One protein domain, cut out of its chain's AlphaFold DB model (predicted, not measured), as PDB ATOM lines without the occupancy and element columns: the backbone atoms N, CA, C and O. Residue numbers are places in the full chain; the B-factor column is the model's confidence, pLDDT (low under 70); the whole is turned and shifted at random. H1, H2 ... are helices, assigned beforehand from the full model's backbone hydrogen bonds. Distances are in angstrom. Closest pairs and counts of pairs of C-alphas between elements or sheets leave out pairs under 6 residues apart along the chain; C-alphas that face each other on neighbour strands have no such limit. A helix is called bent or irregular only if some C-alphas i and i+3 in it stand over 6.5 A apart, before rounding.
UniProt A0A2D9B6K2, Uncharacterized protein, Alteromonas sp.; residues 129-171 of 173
ATOM      1  N   LYS A 129     -25.285   3.292  18.609       89.06
ATOM      2  CA  LYS A 129     -25.811   4.273  19.571       89.06
ATOM      3  C   LYS A 129     -27.329   4.417  19.458       89.06
ATOM      4  O   LYS A 129     -28.023   4.300  20.463       89.06
ATOM      5  N   ALA A 130     -27.840   4.617  18.239       88.12
ATOM      6  CA  ALA A 130     -29.275   4.729  17.984       88.12
ATOM      7  C   ALA A 130     -30.014   3.426  18.327       88.12
ATOM      8  O   ALA A 130     -31.071   3.479  18.947       88.12
ATOM      9  N   TYR A 131     -29.432   2.266  18.004       89.69
ATOM     10  CA  TYR A 131     -30.034   0.972  18.334       89.69
ATOM     11  C   TYR A 131     -30.035   0.686  19.846       89.69
ATOM     12  O   TYR A 131     -31.012   0.172  20.374       89.69
ATOM     13  N   THR A 132     -28.991   1.097  20.577       90.81
ATOM     14  CA  THR A 132     -28.973   1.031  22.053       90.81
ATOM     15  C   THR A 132     -30.095   1.884  22.662       90.81
ATOM     16  O   THR A 132     -30.790   1.429  23.570       90.81
ATOM     17  N   PHE A 133     -30.304   3.094  22.126       89.19
ATOM     18  CA  PHE A 133     -31.380   4.008  22.533       89.19
ATOM     19  C   PHE A 133     -32.788   3.454  22.277       89.19
ATOM     20  O   PHE A 133     -33.661   3.671  23.103       89.19
ATOM     21  N   GLU A 134     -32.984   2.734  21.167       89.25
ATOM     22  CA  GLU A 134     -34.255   2.110  20.754       89.25
ATOM     23  C   GLU A 134     -34.566   0.785  21.486       89.25
ATOM     24  O   GLU A 134     -35.687   0.276  21.431       89.25
ATOM     25  N   LEU A 135     -33.570   0.173  22.137       90.44
ATOM     26  CA  LEU A 135     -33.755  -1.034  22.953       90.44
ATOM     27  C   LEU A 135     -34.037  -0.705  24.428       90.44
ATOM     28  O   LEU A 135     -34.886  -1.360  25.034       90.44
ATOM     29  N   GLN A 136     -33.418   0.355  24.952       90.44
ATOM     30  CA  GLN A 136     -34.077   1.224  25.936       90.44
ATOM     31  C   GLN A 136     -35.283   1.930  25.247       90.44
ATOM     32  O   GLN A 136     -35.500   1.712  24.061       90.44
ATOM     33  N   GLN A 137     -36.144   2.677  25.948       86.00
ATOM     34  CA  GLN A 137     -37.503   3.082  25.493       86.00
ATOM     35  C   GLN A 137     -38.458   1.891  25.342       86.00
ATOM     36  O   GLN A 137     -39.514   1.866  25.957       86.00
ATOM     37  N   LYS A 138     -38.042   0.831  24.643       87.50
ATOM     38  CA  LYS A 138     -38.705  -0.483  24.623       87.50
ATOM     39  C   LYS A 138     -38.485  -1.300  25.913       87.50
ATOM     40  O   LYS A 138     -38.667  -2.514  25.879       87.50
ATOM     41  N   GLY A 139     -38.039  -0.669  27.005       87.44
ATOM     42  CA  GLY A 139     -37.960  -1.252  28.353       87.44
ATOM     43  C   GLY A 139     -37.033  -2.462  28.544       87.44
ATOM     44  O   GLY A 139     -37.143  -3.147  29.556       87.44
ATOM     45  N   LYS A 140     -36.132  -2.781  27.602       89.75
ATOM     46  CA  LYS A 140     -35.301  -3.996  27.703       89.75
ATOM     47  C   LYS A 140     -34.184  -3.817  28.717       89.75
ATOM     48  O   LYS A 140     -33.525  -2.781  28.745       89.75
ATOM     49  N   THR A 141     -33.908  -4.867  29.488       91.44
ATOM     50  CA  THR A 141     -32.843  -4.849  30.497       91.44
ATOM     51  C   THR A 141     -31.460  -4.759  29.849       91.44
ATOM     52  O   THR A 141     -31.247  -5.230  28.730       91.44
ATOM     53  N   LEU A 142     -30.486  -4.180  30.558       89.19
ATOM     54  CA  LEU A 142     -29.131  -3.935  30.046       89.19
ATOM     55  C   LEU A 142     -28.489  -5.178  29.394       89.19
ATOM     56  O   LEU A 142     -27.923  -5.072  28.307       89.19
ATOM     57  N   THR A 143     -28.634  -6.360  29.998       91.50
ATOM     58  CA  THR A 143     -28.121  -7.636  29.463       91.50
ATOM     59  C   THR A 143     -28.780  -8.016  28.133       91.50
ATOM     60  O   THR A 143     -28.105  -8.443  27.195       91.50
ATOM     61  N   GLN A 144     -30.095  -7.801  28.001       91.75
ATOM     62  CA  GLN A 144     -30.816  -8.007  26.740       91.75
ATOM     63  C   GLN A 144     -30.406  -6.985  25.671       91.75
ATOM     64  O   GLN A 144     -30.370  -7.332  24.488       91.75
ATOM     65  N   VAL A 145     -30.105  -5.742  26.066       91.12
ATOM     66  CA  VAL A 145     -29.598  -4.709  25.151       91.12
ATOM     67  C   VAL A 145     -28.215  -5.089  24.635       91.12
ATOM     68  O   VAL A 145     -28.037  -5.103  23.423       91.12
ATOM     69  N   ILE A 146     -27.281  -5.484  25.508       91.81
ATOM     70  CA  ILE A 146     -25.942  -5.951  25.108       91.81
ATOM     71  C   ILE A 146     -26.062  -7.110  24.110       91.81
ATOM     72  O   ILE A 146     -25.637  -6.970  22.964       91.81
ATOM     73  N   LYS A 147     -26.772  -8.193  24.465       93.06
ATOM     74  CA  LYS A 147     -26.955  -9.359  23.578       93.06
ATOM     75  C   LYS A 147     -27.564  -8.991  22.216       93.06
ATOM     76  O   LYS A 147     -27.176  -9.561  21.198       93.06
ATOM     77  N   LYS A 148     -28.512  -8.045  22.163       91.19
ATOM     78  CA  LYS A 148     -29.153  -7.619  20.903       91.19
ATOM     79  C   LYS A 148     -28.277  -6.668  20.083       91.19
ATOM     80  O   LYS A 148     -28.255  -6.811  18.862       91.19
ATOM     81  N   VAL A 149     -27.551  -5.740  20.712       92.25
ATOM     82  CA  VAL A 149     -26.638  -4.819  20.015       92.25
ATOM     83  C   VAL A 149     -25.445  -5.583  19.450       92.25
ATOM     84  O   VAL A 149     -25.210  -5.460  18.254       92.25
ATOM     85  N   THR A 150     -24.768  -6.423  20.237       91.69
ATOM     86  CA  THR A 150     -23.597  -7.193  19.778       91.69
ATOM     87  C   THR A 150     -23.966  -8.189  18.671       91.69
ATOM     88  O   THR A 150     -23.222  -8.339  17.709       91.69
ATOM     89  N   ARG A 151     -25.172  -8.781  18.700       92.25
ATOM     90  CA  ARG A 151     -25.674  -9.624  17.593       92.25
ATOM     91  C   ARG A 151     -25.898  -8.853  16.282       92.25
ATOM     92  O   ARG A 151     -25.827  -9.451  15.216       92.25
ATOM     93  N   LYS A 152     -26.220  -7.555  16.340       89.88
ATOM     94  CA  LYS A 152     -26.445  -6.705  15.151       89.88
ATOM     95  C   LYS A 152     -25.184  -5.949  14.710       89.88
ATOM     96  O   LYS A 152     -25.078  -5.557  13.553       89.88
ATOM     97  N   PHE A 153     -24.258  -5.730  15.637       90.19
ATOM     98  CA  PHE A 153     -23.010  -4.999  15.469       90.19
ATOM     99  C   PHE A 153     -21.920  -5.747  16.259       90.19
ATOM    100  O   PHE A 153     -21.722  -5.441  17.437       90.19
ATOM    101  N   PRO A 154     -21.239  -6.747  15.668       88.69
ATOM    102  CA  PRO A 154     -20.261  -7.573  16.389       88.69
ATOM    103  C   PRO A 154     -19.039  -6.772  16.864       88.69
ATOM    104  O   PRO A 154     -18.381  -7.146  17.825       88.69
ATOM    105  N   ASP A 155     -18.785  -5.614  16.254       90.50
ATOM    106  CA  ASP A 155     -17.767  -4.638  16.645       90.50
ATOM    107  C   ASP A 155     -18.221  -3.705  17.800       90.50
ATOM    108  O   ASP A 155     -17.636  -2.640  18.038       90.50
ATOM    109  N   ALA A 156     -19.323  -4.012  18.493       89.00
ATOM    110  CA  ALA A 156     -19.841  -3.207  19.595       89.00
ATOM    111  C   ALA A 156     -19.201  -3.579  20.942       89.00
ATOM    112  O   ALA A 156     -19.432  -4.649  21.487       89.00
ATOM    113  N   SER A 157     -18.463  -2.636  21.534       91.81
ATOM    114  CA  SER A 157     -17.949  -2.774  22.902       91.81
ATOM    115  C   SER A 157     -19.051  -2.596  23.955       91.81
ATOM    116  O   SER A 157     -19.705  -1.546  24.010       91.81
ATOM    117  N   ASP A 158     -19.162  -3.554  24.875       90.62
ATOM    118  CA  ASP A 158     -20.013  -3.513  26.072       90.62
ATOM    119  C   ASP A 158     -19.903  -2.209  26.869       90.62
ATOM    120  O   ASP A 158     -20.912  -1.665  27.326       90.62
ATOM    121  N   LYS A 159     -18.686  -1.661  27.016       92.75
ATOM    122  CA  LYS A 159     -18.450  -0.392  27.726       92.75
ATOM    123  C   LYS A 159     -19.189   0.760  27.040       92.75
ATOM    124  O   LYS A 159     -19.822   1.572  27.713       92.75
ATOM    125  N   SER A 160     -19.179   0.788  25.707       89.00
ATOM    126  CA  SER A 160     -19.947   1.767  24.933       89.00
ATOM    127  C   SER A 160     -21.452   1.552  25.091       89.00
ATOM    128  O   SER A 160     -22.173   2.513  25.351       89.00
ATOM    129  N   ILE A 161     -21.936   0.308  25.000       91.62
ATOM    130  CA  ILE A 161     -23.368  -0.008  25.146       91.62
ATOM    131  C   ILE A 161     -23.884   0.454  26.520       91.62
ATOM    132  O   ILE A 161     -24.897   1.148  26.591       91.62
ATOM    133  N   LYS A 162     -23.142   0.177  27.602       92.12
ATOM    134  CA  LYS A 162     -23.470   0.611  28.974       92.12
ATOM    135  C   LYS A 162     -23.589   2.138  29.103       92.12
ATOM    136  O   LYS A 162     -24.527   2.621  29.735       92.12
ATOM    137  N   ILE A 163     -22.685   2.902  28.479       92.69
ATOM    138  CA  ILE A 163     -22.726   4.378  28.478       92.69
ATOM    139  C   ILE A 163     -23.980   4.893  27.759       92.69
ATOM    140  O   ILE A 163     -24.710   5.721  28.309       92.69
ATOM    141  N   TRP A 164     -24.266   4.394  26.551       90.38
ATOM    142  CA  TRP A 164     -25.430   4.846  25.776       90.38
ATOM    143  C   TRP A 164     -26.758   4.377  26.387       90.38
ATOM    144  O   TRP A 164     -27.723   5.131  26.338       90.38
ATOM    145  N   TYR A 165     -26.802   3.219  27.057       91.06
ATOM    146  CA  TYR A 165     -27.968   2.761  27.822       91.06
ATOM    147  C   TYR A 165     -28.282   3.682  29.012       91.06
ATOM    148  O   TYR A 165     -29.419   4.130  29.154       91.06
ATOM    149  N   LYS A 166     -27.275   4.037  29.830       90.12
ATOM    150  CA  LYS A 166     -27.452   5.004  30.933       90.12
ATOM    151  C   LYS A 166     -27.872   6.385  30.416       90.12
ATOM    152  O   LYS A 166     -28.719   7.030  31.027       90.12
ATOM    153  N   LYS A 167     -27.316   6.831  29.283       89.06
ATOM    154  CA  LYS A 167     -27.697   8.106  28.655       89.06
ATOM    155  C   LYS A 167     -29.127   8.084  28.099       89.06
ATOM    156  O   LYS A 167     -29.796   9.103  28.177       89.06
ATOM    157  N   ALA A 168     -29.589   6.950  27.572       87.25
ATOM    158  CA  ALA A 168     -30.969   6.777  27.122       87.25
ATOM    159  C   ALA A 168     -31.958   6.796  28.294       87.25
ATOM    160  O   ALA A 168     -32.974   7.471  28.210       87.25
ATOM    161  N   ALA A 169     -31.640   6.118  29.404       86.25
ATOM    162  CA  ALA A 169     -32.477   6.137  30.606       86.25
ATOM    163  C   ALA A 169     -32.705   7.568  31.138       86.25
ATOM    164  O   ALA A 169     -33.846   7.943  31.363       86.25
ATOM    165  N   ARG A 170     -31.647   8.392  31.217       84.50
ATOM    166  CA  ARG A 170     -31.698   9.816  31.630       84.50
ATOM    167  C   ARG A 170     -32.411  10.776  30.656       84.50
ATOM    168  O   ARG A 170     -32.391  11.977  30.883       84.50
ATOM    169  N   LEU A 171     -32.897  10.286  29.518       78.88
ATOM    170  CA  LEU A 171     -33.633  11.078  28.521       78.88
ATOM    171  C   LEU A 171     -35.073  10.576  28.330       78.88
ATOM    172  O   LEU A 171     -35.788  11.109  27.486       78.88
TER     173      LEU A 171
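AT A GLANCE: This is residues 129 to 171 of the 173 residues of an uncharacterized protein of Alteromonas sp. (UniProt A0A2D9B6K2). Three helices make a small crossed cluster, their centres set in a triangle, with each helix packed on the other two. The two longer helices, H2 and H3, cross each other steeply, and the short helix H1 packs on both of them, its later residues near the first half of H2 and near the last residues of H3. The printed part has 43 residues with three named helices in the order H1, H2, H3 and no named strand, and its class is all helix. It is compact, with a radius of gyration of the C-alphas of 8.9 A, and its outline is elongated, with spans of 26 by 16 by 16 A.

HOW THE PARTS SIT: The printed part begins with H1, residues 129 to 135. A short link, residues 136 to 141, joins it to H2, residues 142 to 152. H1 and H2 touch, with 4 pairs of C-alphas within 8 A. The closest C-alphas of the two are those of Leu 135 and Val 145, 6.0 A apart. Their lines stand at a steep tilt of 57 degrees, and they run opposite ways. A tight link, residues 153 to 157, leads from H2 to H3, residues 158 to 169. H2 and H3 touch, with 6 pairs of C-alphas within 8 A, the closest being those of Ile 146 and Ile 161 at 6.5 A. They stand at a steep tilt of 60 degrees and run opposite ways. H3 also touches H1, with 9 pairs of C-alphas within 8 A. Here the closest C-alphas are those of Phe 133 and Ala 168, 5.4 A apart. H1 and H3 stand at a steep tilt of 63 degrees and run the same way. From centre to centre, H1 is 10.0 A from H2 and 9.0 A from H3, while H2 and H3 are 11.2 A apart between centres. The packing of the helices is mostly crossed: of the three pairs, 0 are at a shallow tilt. In H1, H2 and H3 every pair of backbone O of residue i and N of residue i+4 inside the helix is within hydrogen-bond range.

IN THESE COORDINATES: H1 runs from Lys 129 to Leu 135, 7 residues and 10.1 A from first to last C-alpha. Its first C-alpha, that of Lys 129, is at (-25.811, 4.273, 19.571). H2 runs from Leu 142, with its C-alpha at (-29.131, -3.935, 30.046), to Lys 152, 11 residues and 15.4 A from first to last C-alpha. Along H2 the z values fall, and C-alpha 152 is at (-26.445, -6.705, 15.151). H3, the longest helix by residues with 12, runs from Asp 158 to Ala 169 and measures 16.4 A from first to last C-alpha. It ends with C-alpha 169 at (-32.477, 6.137, 30.606). No helix is bent or irregular.

THE WHOLE: The two C-alphas farthest apart are those of Pro 154, in the link from H2 to H3, and Leu 171, the last printed residue, at 26.0 A. The first and last printed C-alphas, those of Lys 129 and Leu 171, are 13.7 A apart. The printed part runs from residue 129 to residue 171 without a cut, within a full chain of 173 residues. Neither link is long. The mean pLDDT of the printed part is 89.8, and no printed residue is under 70. The mean pLDDT is 90 for H1, 91 for H2 and 90 for H3 in this predicted model.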